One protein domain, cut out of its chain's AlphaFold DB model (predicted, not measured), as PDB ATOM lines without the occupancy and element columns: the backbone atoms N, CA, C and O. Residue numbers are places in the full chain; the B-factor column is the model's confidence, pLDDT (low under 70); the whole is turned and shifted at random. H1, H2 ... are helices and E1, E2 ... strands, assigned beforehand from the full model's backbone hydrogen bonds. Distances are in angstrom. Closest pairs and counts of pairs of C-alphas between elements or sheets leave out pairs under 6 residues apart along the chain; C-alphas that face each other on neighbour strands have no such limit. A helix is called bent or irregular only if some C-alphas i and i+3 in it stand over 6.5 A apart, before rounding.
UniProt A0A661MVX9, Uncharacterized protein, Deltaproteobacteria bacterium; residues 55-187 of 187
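Overview. This is residues 55 to 187 of the 187 residues of an uncharacterized protein of Deltaproteobacteria bacterium (UniProt A0A661MVX9). Eight antiparallel strands make a closed barrel, and the helices gather at one end of it, where the helical hairpin of H3 and H4 reaches away from the strands and lengthens the whole. H2 sits between the barrel and that hairpin, and H1 packs on H4. The printed part has 133 residues, in the order E1 H1 E2 E3 H2 E4 E5 E6 E7 H3 H4 E8, of mixed class with four named helices and eight named strands. It is compact, with a radius of gyration of the C-alphas of 15.4 A, yet elongated, spanning 49 by 28 by 27 A.

Along the chain. The barrel strands are E1, residues 55 to 61, beginning at C-alpha 55 (-16.036, 18.988, 15.173); E2, 74 to 84, 29.7 A long, which bends by 53 degrees at residue 77; E3, 87 to 93, 20.6 A; E4, 104 to 111, 22.7 A; E5, 117 to 121; E6, 124 to 130, 20.1 A; E7, 137 to 142; and E8, 182 to 186, ending at C-alpha 186 (-19.513, 7.099, 19.748). The helices are H1, residues 67 to 73; H2, 96 to 99; H3, 150 to 159, 14.0 A; and H4, 164 to 179, 23.8 A, beginning at C-alpha 164 (4.917, -3.686, 32.897). H1 is irregular: C-alphas 68 and 71 are 7.2 A apart.

Arrangement. Round the ring run E1 to E8 in number order and back to E1, each neighbour pair antiparallel. N 58 and O 77 join E1 and E2 within hydrogen-bond range at 2.8 A. In the hairpin of E2 and E3, N 82 and O 89 are 2.9 A apart; between E3 and E4, N 90 and O 107 are 2.9 A apart. E4 to E7 form a meander, each strand the antiparallel neighbour of the one before, with N 108 and O 120 at 2.9 A, N 119 and O 126 at 2.8 A, and N 127 and O 140 at 2.9 A. N 139 and O 185 of E7 and E8 are 2.8 A apart, and N 61 and O 184, at 2.8 A, close the ring. H1 and H2 are only just on the barrel, each with 5 pairs of C-alphas within 10 A; H3 is not on it, and H4 only just is not, with 4 pairs. H4 is the hub. It touches H3, its partner in a helical hairpin, at a shallow tilt of 23 degrees, opposite ways; the closest C-alphas, of Phe 157 and Ile 167, are 6.4 A apart. With residues 169 to 173 alone it touches H1, about perpendicular at 80 degrees; the closest C-alphas, of Phe 72 and Arg 170, are 5.8 A apart. With residues 170 to 177 alone it touches H2, Leu 98 and Ala 174 having the closest C-alphas, 4.9 A apart. H2 also touches H3, with the C-alphas of Asp 97 and Leu 153 closest at 6.7 A. In H3 every O i to N i+4 pair is within hydrogen-bond range, in H4 9 of 12 and in H1 1 of 3, with 3 of 4 O i to N i+3 pairs; H2 is too short for an O i to N i+4 pair.

Size, cuts and confidence. The farthest C-alphas, of Asn 85 and Ala 164, are 50.0 A apart. The printed part has no cut, and no link is long. Mean pLDDT of the printed part is 95.3; residue 181 is under 70.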
ATOM      1  N   ARG A  55     -17.103  19.611  14.391       97.31
ATOM      2  CA  ARG A  55     -16.036  18.988  15.173       97.31
ATOM      3  C   ARG A  55     -16.606  18.507  16.502       97.31
ATOM      4  O   ARG A  55     -17.025  19.331  17.313       97.31
ATOM      5  N   LEU A  56     -16.639  17.195  16.696       97.38
ATOM      6  CA  LEU A  56     -17.328  16.519  17.795       97.38
ATOM      7  C   LEU A  56     -16.329  15.713  18.630       97.38
ATOM      8  O   LEU A  56     -15.419  15.083  18.087       97.38
ATOM      9  N   ASP A  57     -16.486  15.743  19.950       98.12
ATOM     10  CA  ASP A  57     -15.725  14.879  20.853       98.12
ATOM     11  C   ASP A  57     -16.357  13.485  20.869       98.12
ATOM     12  O   ASP A  57     -17.573  13.356  20.983       98.12
ATOM     13  N   GLY A  58     -15.533  12.444  20.796       97.75
ATOM     14  CA  GLY A  58     -15.995  11.064  20.758       97.75
ATOM     15  C   GLY A  58     -15.138  10.106  21.574       97.75
ATOM     16  O   GLY A  58     -14.079  10.447  22.111       97.75
ATOM     17  N   VAL A  59     -15.604   8.864  21.654       98.00
ATOM     18  CA  VAL A  59     -14.905   7.752  22.300       98.00
ATOM     19  C   VAL A  59     -14.869   6.566  21.353       98.00
ATOM     20  O   VAL A  59     -15.904   6.067  20.914       98.00
ATOM     21  N   TYR A  60     -13.661   6.085  21.090       97.31
ATOM     22  CA  TYR A  60     -13.417   4.843  20.383       97.31
ATOM     23  C   TYR A  60     -13.262   3.696  21.377       97.31
ATOM     24  O   TYR A  60     -12.409   3.772  22.259       97.31
ATOM     25  N   SER A  61     -14.062   2.642  21.242       96.25
ATOM     26  CA  SER A  61     -14.053   1.481  22.136       96.25
ATOM     27  C   SER A  61     -13.746   0.191  21.385       96.25
ATOM     28  O   SER A  61     -14.368  -0.107  20.366       96.25
ATOM     29  N   VAL A  62     -12.828  -0.608  21.921       94.44
ATOM     30  CA  VAL A  62     -12.554  -1.975  21.472       94.44
ATOM     31  C   VAL A  62     -13.403  -2.937  22.309       94.44
ATOM     32  O   VAL A  62     -13.292  -2.919  23.535       94.44
ATOM     33  N   PRO A  63     -14.259  -3.782  21.712       93.12
ATOM     34  CA  PRO A  63     -14.998  -4.789  22.463       93.12
ATOM     35  C   PRO A  63     -14.038  -5.774  23.142       93.12
ATOM     36  O   PRO A  63     -13.288  -6.484  22.475       93.12
ATOM     37  N   VAL A  64     -14.073  -5.835  24.473       93.06
ATOM     38  CA  VAL A  64     -13.286  -6.778  25.280       93.06
ATOM     39  C   VAL A  64     -14.216  -7.691  26.072       93.06
ATOM     40  O   VAL A  64     -15.283  -7.274  26.514       93.06
ATOM     41  N   THR A  65     -13.824  -8.952  26.249       91.44
ATOM     42  CA  THR A  65     -14.583  -9.914  27.067       91.44
ATOM     43  C   THR A  65     -14.158  -9.910  28.530       91.44
ATOM     44  O   THR A  65     -14.947 -10.280  29.394       91.44
ATOM     45  N   GLU A  66     -12.917  -9.506  28.807       95.25
ATOM     46  CA  GLU A  66     -12.332  -9.500  30.144       95.25
ATOM     47  C   GLU A  66     -12.518  -8.127  30.813       95.25
ATOM     48  O   GLU A  66     -11.939  -7.140  30.345       95.25
ATOM     49  N   PRO A  67     -13.250  -8.028  31.943       95.62
ATOM     50  CA  PRO A  67     -13.520  -6.745  32.601       95.62
ATOM     51  C   PRO A  67     -12.264  -5.993  33.064       95.62
ATOM     52  O   PRO A  67     -12.260  -4.772  33.184       95.62
ATOM     53  N   SER A  68     -11.168  -6.710  33.325       96.75
ATOM     54  CA  SER A  68      -9.887  -6.104  33.708       96.75
ATOM     55  C   SER A  68      -9.236  -5.294  32.580       96.75
ATOM     56  O   SER A  68      -8.336  -4.500  32.863       96.75
ATOM     57  N   LEU A  69      -9.671  -5.486  31.330       96.44
ATOM     58  CA  LEU A  69      -9.164  -4.785  30.150       96.44
ATOM     59  C   LEU A  69      -9.987  -3.541  29.787       96.44
ATOM     60  O   LEU A  69      -9.472  -2.669  29.088       96.44
ATOM     61  N   GLU A  70     -11.222  -3.418  30.287       95.12
ATOM     62  CA  GLU A  70     -12.125  -2.288  30.004       95.12
ATOM     63  C   GLU A  70     -11.473  -0.904  30.191       95.12
ATOM     64  O   GLU A  70     -11.637  -0.060  29.308       95.12
ATOM     65  N   PRO A  71     -10.661  -0.639  31.242       96.69
ATOM     66  CA  PRO A  71     -10.024   0.670  31.420       96.69
ATOM     67  C   PRO A  71      -9.043   1.064  30.305       96.69
ATOM     68  O   PRO A  71      -8.664   2.230  30.202       96.69
ATOM     69  N   PHE A  72      -8.600   0.101  29.497       96.12
ATOM     70  CA  PHE A  72      -7.640   0.293  28.408       96.12
ATOM     71  C   PHE A  72      -8.293   0.195  27.026       96.12
ATOM     72  O   PHE A  72      -7.659   0.533  26.026       96.12
ATOM     73  N   ALA A  73      -9.553  -0.244  26.977       96.06
ATOM     74  CA  ALA A  73     -10.305  -0.513  25.762       96.06
ATOM     75  C   ALA A  73     -10.949   0.732  25.134       96.06
ATOM     76  O   ALA A  73     -11.395   0.657  23.993       96.06
ATOM     77  N   SER A  74     -10.982   1.868  25.838       96.56
ATOM     78  CA  SER A  74     -11.570   3.118  25.344       96.56
ATOM     79  C   SER A  74     -10.522   4.217  25.186       96.56
ATOM     80  O   SER A  74      -9.711   4.445  26.084       96.56
ATOM     81  N   GLN A  75     -10.557   4.925  24.060       96.75
ATOM     82  CA  GLN A  75      -9.682   6.058  23.759       96.75
ATOM     83  C   GLN A  75     -10.513   7.273  23.321       96.75
ATOM     84  O   GLN A  75     -11.430   7.111  22.512       96.75
ATOM     85  N   PRO A  76     -10.221   8.484  23.822       97.81
ATOM     86  CA  PRO A  76     -10.872   9.691  23.328       97.81
ATOM     87  C   PRO A  76     -10.424   9.982  21.893       97.81
ATOM     88  O   PRO A  76      -9.252   9.808  21.551       97.81
ATOM     89  N   VAL A  77     -11.349  10.464  21.072       98.19
ATOM     90  CA  VAL A  77     -11.095  10.895  19.693       98.19
ATOM     91  C   VAL A  77     -11.841  12.191  19.404       98.19
ATOM     92  O   VAL A  77     -12.781  12.545  20.108       98.19
ATOM     93  N   VAL A  78     -11.419  12.902  18.363       98.19
ATOM     94  CA  VAL A  78     -12.141  14.067  17.844       98.19
ATOM     95  C   VAL A  78     -12.523  13.770  16.405       98.19
ATOM     96  O   VAL A  78     -11.651  13.452  15.595       98.19
ATOM     97  N   VAL A  79     -13.815  13.865  16.118       98.38
ATOM     98  CA  VAL A  79     -14.418  13.502  14.839       98.38
ATOM     99  C   VAL A  79     -14.811  14.770  14.096       98.38
ATOM    100  O   VAL A  79     -15.538  15.609  14.623       98.38
ATOM    101  N   ASP A  80     -14.341  14.907  12.862       98.19
ATOM    102  CA  ASP A  80     -14.855  15.892  11.921       98.19
ATOM    103  C   ASP A  80     -15.993  15.216  11.126       98.19
ATOM    104  O   ASP A  80     -15.757  14.333  10.297       98.19
ATOM    105  N   TRP A  81     -17.238  15.600  11.411       97.06
ATOM    106  CA  TRP A  81     -18.451  15.060  10.796       97.06
ATOM    107  C   TRP A  81     -19.087  16.082   9.858       97.06
ATOM    108  O   TRP A  81     -19.301  17.238  10.228       97.06
ATOM    109  N   ARG A  82     -19.432  15.673   8.638       96.50
ATOM    110  CA  ARG A  82     -20.077  16.552   7.654       96.50
ATOM    111  C   ARG A  82     -21.218  15.840   6.949       96.50
ATOM    112  O   ARG A  82     -21.052  14.726   6.463       96.50
ATOM    113  N   GLU A  83     -22.344  16.534   6.813       95.50
ATOM    114  CA  GLU A  83     -23.429  16.150   5.911       95.50
ATOM    115  C   GLU A  83     -23.537  17.161   4.761       95.50
ATOM    116  O   GLU A  83     -23.657  18.369   4.979       95.50
ATOM    117  N   THR A  84     -23.508  16.685   3.518       95.06
ATOM    118  CA  THR A  84     -23.685  17.522   2.324       95.06
ATOM    119  C   THR A  84     -24.552  16.796   1.307       95.06
ATOM    120  O   THR A  84     -24.151  15.780   0.741       95.06
ATOM    121  N   ASN A  85     -25.753  17.325   1.053       93.19
ATOM    122  CA  ASN A  85     -26.707  16.774   0.082       93.19
ATOM    123  C   ASN A  85     -26.995  15.270   0.296       93.19
ATOM    124  O   ASN A  85     -26.991  14.489  -0.657       93.19
ATOM    125  N   GLY A  86     -27.193  14.853   1.553       91.88
ATOM    126  CA  GLY A  86     -27.465  13.457   1.920       91.88
ATOM    127  C   GLY A  86     -26.256  12.517   1.843       91.88
ATOM    128  O   GLY A  86     -26.418  11.301   1.974       91.88
ATOM    129  N   ARG A  87     -25.049  13.055   1.625       97.00
ATOM    130  CA  ARG A  87     -23.794  12.327   1.824       97.00
ATOM    131  C   ARG A  87     -23.197  12.687   3.168       97.00
ATOM    132  O   ARG A  87     -23.141  13.863   3.519       97.00
ATOM    133  N   TYR A  88     -22.706  11.674   3.854       97.56
ATOM    134  CA  TYR A  88     -22.033  11.805   5.132       97.56
ATOM    135  C   TYR A  88     -20.550  11.560   4.941       97.56
ATOM    136  O   TYR A  88     -20.155  10.666   4.188       97.56
ATOM    137  N   ARG A  89     -19.743  12.354   5.633       97.94
ATOM    138  CA  ARG A  89     -18.300  12.209   5.702       97.94
ATOM    139  C   ARG A  89     -17.861  12.243   7.155       97.94
ATOM    140  O   ARG A  89     -18.318  13.092   7.921       97.94
ATOM    141  N   MET A  90     -16.973  11.323   7.496       98.38
ATOM    142  CA  MET A  90     -16.381  11.194   8.817       98.38
ATOM    143  C   MET A  90     -14.869  11.125   8.676       98.38
ATOM    144  O   MET A  90     -14.351  10.221   8.019       98.38
ATOM    145  N   ASP A  91     -14.163  12.056   9.306       98.44
ATOM    146  CA  ASP A  91     -12.708  12.037   9.374       98.44
ATOM    147  C   ASP A  91     -12.236  12.120  10.827       98.44
ATOM    148  O   ASP A  91     -12.731  12.936  11.604       98.44
ATOM    149  N   TYR A  92     -11.245  11.315  11.198       98.62
ATOM    150  CA  TYR A  92     -10.590  11.410  12.503       98.62
ATOM    151  C   TYR A  92      -9.206  10.749  12.473       98.62
ATOM    152  O   TYR A  92      -8.887   9.971  11.573       98.62
ATOM    153  N   ASP A  93      -8.364  11.056  13.458       98.25
ATOM    154  CA  ASP A  93      -7.068  10.395  13.616       98.25
ATOM    155  C   ASP A  93      -7.224   9.176  14.534       98.25
ATOM    156  O   ASP A  93      -7.657   9.301  15.682       98.25
ATOM    157  N   PHE A  94      -6.885   7.988  14.032       97.06
ATOM    158  CA  PHE A  94      -7.053   6.748  14.784       97.06
ATOM    159  C   PHE A  94      -6.113   6.708  16.002       97.06
ATOM    160  O   PHE A  94      -4.931   7.053  15.858       97.06
ATOM    161  N   PRO A  95      -6.578   6.258  17.186       96.44
ATOM    162  CA  PRO A  95      -5.756   6.225  18.389       96.44
ATOM    163  C   PRO A  95      -4.467   5.415  18.207       96.44
ATOM    164  O   PRO A  95      -4.482   4.192  18.047       96.44
ATOM    165  N   THR A  96      -3.322   6.090  18.309       96.38
ATOM    166  CA  THR A  96      -2.006   5.439  18.201       96.38
ATOM    167  C   THR A  96      -1.768   4.419  19.306       96.38
ATOM    168  O   THR A  96      -1.019   3.472  19.093       96.38
ATOM    169  N   ASP A  97      -2.431   4.587  20.453       95.62
ATOM    170  CA  ASP A  97      -2.357   3.679  21.600       95.62
ATOM    171  C   ASP A  97      -3.022   2.307  21.325       95.62
ATOM    172  O   ASP A  97      -2.916   1.410  22.158       95.62
ATOM    173  N   LEU A  98      -3.666   2.123  20.161       95.31
ATOM    174  CA  LEU A  98      -4.247   0.846  19.716       95.31
ATOM    175  C   LEU A  98      -3.476   0.189  18.561       95.31
ATOM    176  O   LEU A  98      -3.442  -1.033  18.464       95.31
ATOM    177  N   THR A  99      -2.846   0.971  17.682       95.06
ATOM    178  CA  THR A  99      -2.196   0.452  16.459       95.06
ATOM    179  C   THR A  99      -0.674   0.532  16.490       95.06
ATOM    180  O   THR A  99      -0.010  -0.149  15.713       95.06
ATOM    181  N   GLY A 100      -0.101   1.407  17.321       95.88
ATOM    182  CA  GLY A 100       1.313   1.791  17.260       95.88
ATOM    183  C   GLY A 100       1.674   2.700  16.076       95.88
ATOM    184  O   GLY A 100       2.824   3.132  15.964       95.88
ATOM    185  N   VAL A 101       0.724   3.026  15.188       95.81
ATOM    186  CA  VAL A 101       0.955   3.821  13.971       95.81
ATOM    187  C   VAL A 101      -0.160   4.848  13.790       95.81
ATOM    188  O   VAL A 101      -1.337   4.501  13.734       95.81
ATOM    189  N   SER A 102       0.214   6.123  13.647       95.81
ATOM    190  CA  SER A 102      -0.745   7.191  13.345       95.81
ATOM    191  C   SER A 102      -1.311   7.005  11.940       95.81
ATOM    192  O   SER A 102      -0.556   6.903  10.971       95.81
ATOM    193  N   GLN A 103      -2.635   6.930  11.852       96.62
ATOM    194  CA  GLN A 103      -3.387   6.739  10.618       96.62
ATOM    195  C   GLN A 103      -4.615   7.642  10.672       96.62
ATOM    196  O   GLN A 103      -5.283   7.709  11.703       96.62
ATOM    197  N   ARG A 104      -4.908   8.333   9.570       98.06
ATOM    198  CA  ARG A 104      -6.143   9.103   9.441       98.06
ATOM    199  C   ARG A 104      -7.220   8.213   8.837       98.06
ATOM    200  O   ARG A 104      -7.004   7.623   7.779       98.06
ATOM    201  N   VAL A 105      -8.356   8.129   9.510       98.19
ATOM    202  CA  VAL A 105      -9.566   7.492   8.997       98.19
ATOM    203  C   VAL A 105     -10.364   8.548   8.252       98.19
ATOM    204  O   VAL A 105     -10.530   9.667   8.732       98.19
ATOM    205  N   SER A 106     -10.820   8.190   7.058       98.38
ATOM    206  CA  SER A 106     -11.707   9.005   6.240       98.38
ATOM    207  C   SER A 106     -12.728   8.069   5.624       98.38
ATOM    208  O   SER A 106     -12.359   7.143   4.896       98.38
ATOM    209  N   PHE A 107     -13.990   8.275   5.966       98.56
ATOM    210  CA  PHE A 107     -15.095   7.519   5.412       98.56
ATOM    211  C   PHE A 107     -16.112   8.450   4.774       98.56
ATOM    212  O   PHE A 107     -16.399   9.528   5.292       98.56
ATOM    213  N   GLU A 108     -16.702   7.995   3.676       98.56
ATOM    214  CA  GLU A 108     -17.796   8.680   3.000       98.56
ATOM    215  C   GLU A 108     -18.917   7.701   2.663       98.56
ATOM    216  O   GLU A 108     -18.688   6.514   2.408       98.56
ATOM    217  N   GLY A 109     -20.149   8.197   2.648       98.25
ATOM    218  CA  GLY A 109     -21.297   7.362   2.344       98.25
ATOM    219  C   GLY A 109     -22.632   8.076   2.449       98.25
ATOM    220  O   GLY A 109     -22.721   9.288   2.260       98.25
ATOM    221  N   SER A 110     -23.694   7.314   2.690       98.06
ATOM    222  CA  SER A 110     -25.070   7.821   2.649       98.06
ATOM    223  C   SER A 110     -25.995   7.036   3.572       98.06
ATOM    224  O   SER A 110     -25.732   5.873   3.883       98.06
ATOM    225  N   LEU A 111     -27.116   7.657   3.934       97.44
ATOM    226  CA  LEU A 111     -28.207   7.000   4.646       97.44
ATOM    227  C   LEU A 111     -28.832   5.891   3.781       97.44
ATOM    228  O   LEU A 111     -29.209   6.119   2.626       97.44
ATOM    229  N   THR A 112     -28.956   4.691   4.331       97.38
ATOM    230  CA  THR A 112     -29.656   3.560   3.724       97.38
ATOM    231  C   THR A 112     -31.148   3.581   4.073       97.38
ATOM    232  O   THR A 112     -31.626   4.373   4.880       97.38
ATOM    233  N   ARG A 113     -31.945   2.732   3.406       95.62
ATOM    234  CA  ARG A 113     -33.418   2.731   3.548       95.62
ATOM    235  C   ARG A 113     -33.918   2.325   4.938       95.62
ATOM    236  O   ARG A 113     -35.069   2.598   5.261       95.62
ATOM    237  N   ASP A 114     -33.087   1.636   5.704       94.88
ATOM    238  CA  ASP A 114     -33.312   1.218   7.090       94.88
ATOM    239  C   ASP A 114     -32.962   2.311   8.115       94.88
ATOM    240  O   ASP A 114     -33.245   2.132   9.294       94.88
ATOM    241  N   GLY A 115     -32.419   3.454   7.678       93.56
ATOM    242  CA  GLY A 115     -32.039   4.560   8.560       93.56
ATOM    243  C   GLY A 115     -30.616   4.465   9.115       93.56
ATOM    244  O   GLY A 115     -30.232   5.311   9.917       93.56
ATOM    245  N   THR A 116     -29.826   3.483   8.678       97.19
ATOM    246  CA  THR A 116     -28.401   3.373   9.007       97.19
ATOM    247  C   THR A 116     -27.569   4.220   8.041       97.19
ATOM    248  O   THR A 116     -27.894   4.343   6.864       97.19
ATOM    249  N   ILE A 117     -26.478   4.827   8.494       97.94
ATOM    250  CA  ILE A 117     -25.518   5.496   7.609       97.94
ATOM    251  C   ILE A 117     -24.393   4.507   7.317       97.94
ATOM    252  O   ILE A 117     -23.677   4.098   8.228       97.94
ATOM    253  N   GLN A 118     -24.234   4.124   6.050       98.31
ATOM    254  CA  GLN A 118     -23.154   3.232   5.627       98.31
ATOM    255  C   GLN A 118     -22.028   4.036   5.000       98.31
ATOM    256  O   GLN A 118     -22.257   4.733   4.009       98.31
ATOM    257  N   LEU A 119     -20.828   3.921   5.565       98.50
ATOM    258  CA  LEU A 119     -19.640   4.671   5.178       98.50
ATOM    259  C   LEU A 119     -18.506   3.728   4.754       98.50
ATOM    260  O   LEU A 119     -18.318   2.654   5.330       98.50
ATOM    261  N   PHE A 120     -17.718   4.150   3.768       98.50
ATOM    262  CA  PHE A 120     -16.591   3.390   3.225       98.50
ATOM    263  C   PHE A 120     -15.374   4.290   3.028       98.50
ATOM    264  O   PHE A 120     -15.509   5.479   2.748       98.50
ATOM    265  N   GLY A 121     -14.183   3.709   3.129       98.06
ATOM    266  CA  GLY A 121     -12.925   4.387   2.837       98.06
ATOM    267  C   GLY A 121     -11.772   3.405   2.692       98.06
ATOM    268  O   GLY A 121     -11.955   2.191   2.777       98.06
ATOM    269  N   ASP A 122     -10.570   3.931   2.485       97.12
ATOM    270  CA  ASP A 122      -9.405   3.113   2.119       97.12
ATOM    271  C   ASP A 122      -9.014   2.098   3.203       97.12
ATOM    272  O   ASP A 122      -8.566   0.992   2.899       97.12
ATOM    273  N   LEU A 123      -9.205   2.459   4.476       96.25
ATOM    274  CA  LEU A 123      -8.845   1.607   5.611       96.25
ATOM    275  C   LEU A 123      -9.945   0.603   5.989       96.25
ATOM    276  O   LEU A 123      -9.658  -0.359   6.708       96.25
ATOM    277  N   GLY A 124     -11.188   0.803   5.529       96.19
ATOM    278  CA  GLY A 124     -12.320  -0.000   5.984       96.19
ATOM    279  C   GLY A 124     -13.717   0.564   5.717       96.19
ATOM    280  O   GLY A 124     -13.963   1.256   4.731       96.19
ATOM    281  N   SER A 125     -14.651   0.231   6.603       97.81
ATOM    282  CA  SER A 125     -16.059   0.636   6.520       97.81
ATOM    283  C   SER A 125     -16.652   0.897   7.899       97.81
ATOM    284  O   SER A 125     -16.224   0.269   8.867       97.81
ATOM    285  N   ALA A 126     -17.692   1.722   7.974       98.25
ATOM    286  CA  ALA A 126     -18.441   1.986   9.196       98.25
ATOM    287  C   ALA A 126     -19.952   1.943   8.949       98.25
ATOM    288  O   ALA A 126     -20.433   2.397   7.913       98.25
ATOM    289  N   SER A 127     -20.687   1.415   9.924       98.00
ATOM    290  CA  SER A 127     -22.148   1.399   9.958       98.00
ATOM    291  C   SER A 127     -22.600   2.201  11.169       98.00
ATOM    292  O   SER A 127     -22.390   1.757  12.297       98.00
ATOM    293  N   CYS A 128     -23.184   3.374  10.940       98.06
ATOM    294  CA  CYS A 128     -23.558   4.312  11.993       98.06
ATOM    295  C   CYS A 128     -25.069   4.378  12.183       98.06
ATOM    296  O   CYS A 128     -25.823   4.533  11.221       98.06
ATOM    297  N   GLU A 129     -25.503   4.321  13.434       97.38
ATOM    298  CA  GLU A 129     -26.893   4.510  13.833       97.38
ATOM    299  C   GLU A 129     -26.975   5.679  14.820       97.38
ATOM    300  O   GLU A 129     -26.088   5.819  15.667       97.38
ATOM    301  N   PRO A 130     -27.999   6.544  14.727       94.56
ATOM    302  CA  PRO A 130     -28.240   7.527  15.772       94.56
ATOM    303  C   PRO A 130     -28.567   6.809  17.085       94.56
ATOM    304  O   PRO A 130     -29.252   5.781  17.095       94.56
ATOM    305  N   ASP A 131     -28.104   7.355  18.208       91.31
ATOM    306  CA  ASP A 131     -28.494   6.856  19.521       91.31
ATOM    307  C   ASP A 131     -30.028   6.947  19.718       91.31
ATOM    308  O   ASP A 131     -30.724   7.679  19.002       91.31
ATOM    309  N   PRO A 132     -30.609   6.240  20.704       86.06
ATOM    310  CA  PRO A 132     -32.055   6.281  20.940       86.06
ATOM    311  C   PRO A 132     -32.626   7.671  21.267       86.06
ATOM    312  O   PRO A 132     -33.847   7.839  21.263       86.06
ATOM    313  N   LEU A 133     -31.776   8.644  21.605       89.56
ATOM    314  CA  LEU A 133     -32.158  10.021  21.913       89.56
ATOM    315  C   LEU A 133     -32.004  10.956  20.698       89.56
ATOM    316  O   LEU A 133     -32.478  12.091  20.754       89.56
ATOM    317  N   GLY A 134     -31.392  10.487  19.607       87.56
ATOM    318  CA  GLY A 134     -31.037  11.263  18.423       87.56
ATOM    319  C   GLY A 134     -29.955  12.316  18.671       87.56
ATOM    320  O   GLY A 134     -29.913  13.305  17.942       87.56
ATOM    321  N   THR A 135     -29.137  12.160  19.717       89.25
ATOM    322  CA  THR A 135     -28.148  13.172  20.141       89.25
ATOM    323  C   THR A 135     -26.707  12.843  19.787       89.25
ATOM    324  O   THR A 135     -25.888  13.753  19.740       89.25
ATOM    325  N   SER A 136     -26.411  11.568  19.550       94.62
ATOM    326  CA  SER A 136     -25.090  11.065  19.172       94.62
ATOM    327  C   SER A 136     -25.227   9.993  18.094       94.62
ATOM    328  O   SER A 136     -26.332   9.508  17.827       94.62
ATOM    329  N   PHE A 137     -24.119   9.622  17.469       96.81
ATOM    330  CA  PHE A 137     -24.017   8.476  16.576       96.81
ATOM    331  C   PHE A 137     -23.196   7.373  17.227       96.81
ATOM    332  O   PHE A 137     -22.195   7.632  17.890       96.81
ATOM    333  N   VAL A 138     -23.592   6.127  16.983       97.50
ATOM    334  CA  VAL A 138     -22.809   4.939  17.316       97.50
ATOM    335  C   VAL A 138     -22.458   4.229  16.018       97.50
ATOM    336  O   VAL A 138     -23.332   3.727  15.313       97.50
ATOM    337  N   CYS A 139     -21.170   4.188  15.702       97.75
ATOM    338  CA  CYS A 139     -20.629   3.571  14.503       97.75
ATOM    339  C   CYS A 139     -19.912   2.267  14.847       97.75
ATOM    340  O   CYS A 139     -18.937   2.265  15.597       97.75
ATOM    341  N   ALA A 140     -20.368   1.161  14.261       97.06
ATOM    342  CA  ALA A 140     -19.612  -0.084  14.226       97.06
ATOM    343  C   ALA A 140     -18.647  -0.038  13.036       97.06
ATOM    344  O   ALA A 140     -19.077  -0.011  11.880       97.06
ATOM    345  N   GLU A 141     -17.350  -0.021  13.311       97.19
ATOM    346  CA  GLU A 141     -16.309   0.153  12.297       97.19
ATOM    347  C   GLU A 141     -15.537  -1.140  12.065       97.19
ATOM    348  O   GLU A 141     -15.323  -1.903  13.002       97.19
ATOM    349  N   ARG A 142     -15.111  -1.389  10.824       96.31
ATOM    350  CA  ARG A 142     -14.299  -2.548  10.430       96.31
ATOM    351  C   ARG A 142     -13.093  -2.106   9.619       96.31
ATOM    352  O   ARG A 142     -13.286  -1.497   8.568       96.31
ATOM    353  N   PHE A 143     -11.881  -2.470  10.040       95.69
ATOM    354  CA  PHE A 143     -10.634  -1.991   9.419       95.69
ATOM    355  C   PHE A 143      -9.711  -3.084   8.849       95.69
ATOM    356  O   PHE A 143      -8.594  -3.275   9.334       95.69
ATOM    357  N   PRO A 144     -10.116  -3.807   7.792       93.81
ATOM    358  CA  PRO A 144      -9.319  -4.900   7.228       93.81
ATOM    359  C   PRO A 144      -7.963  -4.468   6.639       93.81
ATOM    360  O   PRO A 144      -7.125  -5.329   6.393       93.81
ATOM    361  N   GLN A 145      -7.757  -3.173   6.370       93.06
ATOM    362  CA  GLN A 145      -6.533  -2.637   5.752       93.06
ATOM    363  C   GLN A 145      -5.692  -1.778   6.709       93.06
ATOM    364  O   GLN A 145      -4.717  -1.158   6.287       93.06
ATOM    365  N   MET A 146      -6.061  -1.705   7.988       94.31
ATOM    366  CA  MET A 146      -5.323  -0.898   8.956       94.31
ATOM    367  C   MET A 146      -3.986  -1.548   9.305       94.31
ATOM    368  O   MET A 146      -3.885  -2.760   9.491       94.31
ATOM    369  N   ALA A 147      -2.937  -0.732   9.383       94.25
ATOM    370  CA  ALA A 147      -1.616  -1.195   9.779       94.25
ATOM    371  C   ALA A 147      -1.500  -1.290  11.309       94.25
ATOM    372  O   ALA A 147      -1.985  -0.413  12.027       94.25
ATOM    373  N   PHE A 148      -0.786  -2.314  11.787       93.81
ATOM    374  CA  PHE A 148      -0.500  -2.544  13.206       93.81
ATOM    375  C   PHE A 148       0.990  -2.779  13.427       93.81
ATOM    376  O   PHE A 148       1.625  -3.537  12.694       93.81
ATOM    377  N   ASP A 149       1.531  -2.171  14.476       96.25
ATOM    378  CA  ASP A 149       2.897  -2.367  14.951       96.25
ATOM    379  C   ASP A 149       2.882  -2.469  16.484       96.25
ATOM    380  O   ASP A 149       3.107  -1.496  17.209       96.25
ATOM    381  N   LEU A 150       2.570  -3.672  16.987       95.88
ATOM    382  CA  LEU A 150       2.509  -3.934  18.430       95.88
ATOM    383  C   LEU A 150       3.868  -3.765  19.107       95.88
ATOM    384  O   LEU A 150       3.927  -3.354  20.264       95.88
ATOM    385  N   GLU A 151       4.965  -4.051  18.406       97.31
ATOM    386  CA  GLU A 151       6.296  -3.873  18.982       97.31
ATOM    387  C   GLU A 151       6.603  -2.391  19.195       97.31
ATOM    388  O   GLU A 151       7.145  -2.001  20.232       97.31
ATOM    389  N   ARG A 152       6.257  -1.539  18.223       97.25
ATOM    390  CA  ARG A 152       6.365  -0.089  18.377       97.25
ATOM    391  C   ARG A 152       5.459   0.411  19.485       97.25
ATOM    392  O   ARG A 152       5.928   1.198  20.301       97.25
ATOM    393  N   LEU A 153       4.223  -0.073  19.546       97.12
ATOM    394  CA  LEU A 153       3.288   0.278  20.608       97.12
ATOM    395  C   LEU A 153       3.854  -0.061  21.997       97.12
ATOM    396  O   LEU A 153       3.870   0.789  22.887       97.12
ATOM    397  N   GLN A 154       4.414  -1.263  22.163       98.06
ATOM    398  CA  GLN A 154       5.059  -1.681  23.406       98.06
ATOM    399  C   GLN A 154       6.238  -0.765  23.762       98.06
ATOM    400  O   GLN A 154       6.289  -0.242  24.876       98.06
ATOM    401  N   ARG A 155       7.152  -0.502  22.815       98.31
ATOM    402  CA  ARG A 155       8.292   0.413  23.027       98.31
ATOM    403  C   ARG A 155       7.840   1.828  23.393       98.31
ATOM    404  O   ARG A 155       8.513   2.515  24.164       98.31
ATOM    405  N   ASP A 156       6.728   2.288  22.830       98.12
ATOM    406  CA  ASP A 156       6.157   3.602  23.110       98.12
ATOM    407  C   ASP A 156       5.610   3.679  24.542       98.12
ATOM    408  O   ASP A 156       5.878   4.660  25.246       98.12
ATOM    409  N   PHE A 157       4.939   2.631  25.019       98.25
ATOM    410  CA  PHE A 157       4.498   2.536  26.411       98.25
ATOM    411  C   PHE A 157       5.654   2.398  27.409       98.25
ATOM    412  O   PHE A 157       5.653   3.074  28.441       98.25
ATOM    413  N   GLU A 158       6.669   1.592  27.091       98.44
ATOM    414  CA  GLU A 158       7.891   1.469  27.898       98.44
ATOM    415  C   GLU A 158       8.600   2.824  28.024       98.44
ATOM    416  O   GLU A 158       8.970   3.242  29.123       98.44
ATOM    417  N   ARG A 159       8.716   3.572  26.920       98.31
ATOM    418  CA  ARG A 159       9.311   4.919  26.903       98.31
ATOM    419  C   ARG A 159       8.511   5.931  27.725       98.31
ATOM    420  O   ARG A 159       9.104   6.841  28.302       98.31
ATOM    421  N   ARG A 160       7.184   5.784  27.793       98.19
ATOM    422  CA  ARG A 160       6.300   6.581  28.665       98.19
ATOM    423  C   ARG A 160       6.412   6.199  30.147       98.19
ATOM    424  O   ARG A 160       5.836   6.893  30.980       98.19
ATOM    425  N   GLY A 161       7.142   5.133  30.483       98.25
ATOM    426  CA  GLY A 161       7.338   4.675  31.857       98.25
ATOM    427  C   GLY A 161       6.114   3.980  32.452       98.25
ATOM    428  O   GLY A 161       5.949   4.000  33.672       98.25
ATOM    429  N   LEU A 162       5.246   3.396  31.617       98.25
ATOM    430  CA  LEU A 162       4.097   2.644  32.118       98.25
ATOM    431  C   LEU A 162       4.559   1.370  32.856       98.25
ATOM    432  O   LEU A 162       5.553   0.751  32.467       98.25
ATOM    433  N   PRO A 163       3.856   0.944  33.920       98.38
ATOM    434  CA  PRO A 163       4.153  -0.315  34.594       98.38
ATOM    435  C   PRO A 163       4.024  -1.517  33.651       98.38
ATOM    436  O   PRO A 163       3.078  -1.599  32.876       98.38
ATOM    437  N   ALA A 164       4.909  -2.511  33.780       98.19
ATOM    438  CA  ALA A 164       4.917  -3.686  32.897       98.19
ATOM    439  C   ALA A 164       3.568  -4.435  32.832       98.19
ATOM    440  O   ALA A 164       3.193  -4.931  31.775       98.19
ATOM    441  N   HIS A 165       2.826  -4.494  33.946       97.50
ATOM    442  CA  HIS A 165       1.496  -5.112  33.969       97.50
ATOM    443  C   HIS A 165       0.469  -4.316  33.146       97.50
ATOM    444  O   HIS A 165      -0.318  -4.918  32.426       97.50
ATOM    445  N   GLU A 166       0.513  -2.982  33.195       97.75
ATOM    446  CA  GLU A 166      -0.355  -2.113  32.396       97.75
ATOM    447  C   GLU A 166      -0.012  -2.224  30.905       97.75
ATOM    448  O   GLU A 166      -0.903  -2.318  30.065       97.75
ATOM    449  N   ILE A 167       1.284  -2.267  30.574       98.12
ATOM    450  CA  ILE A 167       1.753  -2.478  29.197       98.12
ATOM    451  C   ILE A 167       1.188  -3.788  28.647       98.12
ATOM    452  O   ILE A 167       0.630  -3.788  27.554       98.12
ATOM    453  N   ALA A 168       1.279  -4.881  29.411       97.88
ATOM    454  CA  ALA A 168       0.743  -6.173  28.995       97.88
ATOM    455  C   ALA A 168      -0.764  -6.103  28.690       97.88
ATOM    456  O   ALA A 168      -1.182  -6.575  27.637       97.88
ATOM    457  N   GLN A 169      -1.557  -5.447  29.543       97.44
ATOM    458  CA  GLN A 169      -3.005  -5.294  29.335       97.44
ATOM    459  C   GLN A 169      -3.342  -4.429  28.114       97.44
ATOM    460  O   GLN A 169      -4.236  -4.767  27.342       97.44
ATOM    461  N   ARG A 170      -2.617  -3.326  27.893       97.31
ATOM    462  CA  ARG A 170      -2.820  -2.472  26.709       97.31
ATOM    463  C   ARG A 170      -2.456  -3.194  25.411       97.31
ATOM    464  O   ARG A 170      -3.167  -3.059  24.420       97.31
ATOM    465  N   ILE A 171      -1.375  -3.975  25.419       97.25
ATOM    466  CA  ILE A 171      -0.993  -4.812  24.274       97.25
ATOM    467  C   ILE A 171      -2.028  -5.914  24.037       97.25
ATOM    468  O   ILE A 171      -2.354  -6.195  22.886       97.25
ATOM    469  N   GLU A 172      -2.594  -6.496  25.095       95.88
ATOM    470  CA  GLU A 172      -3.680  -7.471  24.981       95.88
ATOM    471  C   GLU A 172      -4.919  -6.857  24.308       95.88
ATOM    472  O   GLU A 172      -5.406  -7.419  23.327       95.88
ATOM    473  N   VAL A 173      -5.352  -5.659  24.722       94.94
ATOM    474  CA  VAL A 173      -6.421  -4.898  24.041       94.94
ATOM    475  C   VAL A 173      -6.106  -4.680  22.559       94.94
ATOM    476  O   VAL A 173      -6.926  -5.001  21.699       94.94
ATOM    477  N   ALA A 174      -4.911  -4.177  22.244       93.94
ATOM    478  CA  ALA A 174      -4.486  -3.937  20.865       93.94
ATOM    479  C   ALA A 174      -4.430  -5.230  20.024       93.94
ATOM    480  O   ALA A 174      -4.630  -5.196  18.809       93.94
ATOM    481  N   SER A 175      -4.196  -6.386  20.655       91.88
ATOM    482  CA  SER A 175      -4.125  -7.679  19.969       91.88
ATOM    483  C   SER A 175      -5.489  -8.199  19.502       91.88
ATOM    484  O   SER A 175      -5.557  -8.808  18.433       91.88
ATOM    485  N   PHE A 176      -6.581  -7.903  20.225       85.94
ATOM    486  CA  PHE A 176      -7.946  -8.235  19.778       85.94
ATOM    487  C   PHE A 176      -8.281  -7.570  18.446       85.94
ATOM    488  O   PHE A 176      -8.964  -8.149  17.606       85.94
ATOM    489  N   PHE A 177      -7.738  -6.378  18.230       78.31
ATOM    490  CA  PHE A 177      -7.983  -5.613  17.023       78.31
ATOM    491  C   PHE A 177      -7.363  -6.256  15.767       78.31
ATOM    492  O   PHE A 177      -7.816  -5.995  14.661       78.31
ATOM    493  N   GLN A 178      -6.359  -7.131  15.898       74.88
ATOM    494  CA  GLN A 178      -5.728  -7.769  14.734       74.88
ATOM    495  C   GLN A 178      -6.572  -8.873  14.089       74.88
ATOM    496  O   GLN A 178      -6.385  -9.160  12.906       74.88
ATOM    497  N   SER A 179      -7.441  -9.544  14.848       71.25
ATOM    498  CA  SER A 179      -8.167 -10.728  14.367       71.25
ATOM    499  C   SER A 179      -9.496 -10.377  13.699       71.25
ATOM    500  O   SER A 179      -9.826 -10.943  12.658       71.25
ATOM    501  N   ASP A 180     -10.230  -9.426  14.269       71.31
ATOM    502  CA  ASP A 180     -11.429  -8.823  13.690       71.31
ATOM    503  C   ASP A 180     -11.446  -7.361  14.150       71.31
ATOM    504  O   ASP A 180     -11.863  -7.100  15.281       71.31
ATOM    505  N   PRO A 181     -10.909  -6.416  13.349       69.56
ATOM    506  CA  PRO A 181     -10.751  -5.018  13.736       69.56
ATOM    507  C   PRO A 181     -12.117  -4.344  13.791       69.56
ATOM    508  O   PRO A 181     -12.474  -3.587  12.892       69.56
ATOM    509  N   ILE A 182     -12.896  -4.682  14.815       85.25
ATOM    510  CA  ILE A 182     -14.200  -4.120  15.107       85.25
ATOM    511  C   ILE A 182     -14.025  -3.175  16.278       85.25
ATOM    512  O   ILE A 182     -13.680  -3.595  17.381       85.25
ATOM    513  N   GLY A 183     -14.292  -1.901  16.036       93.06
ATOM    514  CA  GLY A 183     -14.446  -0.930  17.105       93.06
ATOM    515  C   GLY A 183     -15.810  -0.281  17.066       93.06
ATOM    516  O   GLY A 183     -16.543  -0.364  16.079       93.06
ATOM    517  N   ILE A 184     -16.141   0.351  18.181       95.94
ATOM    518  CA  ILE A 184     -17.363   1.117  18.353       95.94
ATOM    519  C   ILE A 184     -16.947   2.558  18.600       95.94
ATOM    520  O   ILE A 184     -16.335   2.863  19.624       95.94
ATOM    521  N   LEU A 185     -17.274   3.432  17.658       97.56
ATOM    522  CA  LEU A 185     -17.072   4.866  17.774       97.56
ATOM    523  C   LEU A 185     -18.391   5.522  18.198       97.56
ATOM    524  O   LEU A 185     -19.419   5.281  17.573       97.56
ATOM    525  N   SER A 186     -18.362   6.330  19.256       97.44
ATOM    526  CA  SER A 186     -19.513   7.099  19.748       97.44
ATOM    527  C   SER A 186     -19.166   8.585  19.827       97.44
ATOM    528  O   SER A 186     -18.115   8.900  20.391       97.44
ATOM    529  N   PHE A 187     -19.990   9.470  19.256       96.38
ATOM    530  CA  PHE A 187     -19.774  10.930  19.214       96.38
ATOM    531  C   PHE A 187     -21.068  11.718  18.989       96.38
ATOM    532  O   PHE A 187     -22.009  11.153  18.387       96.38
TER     533      PHE A 187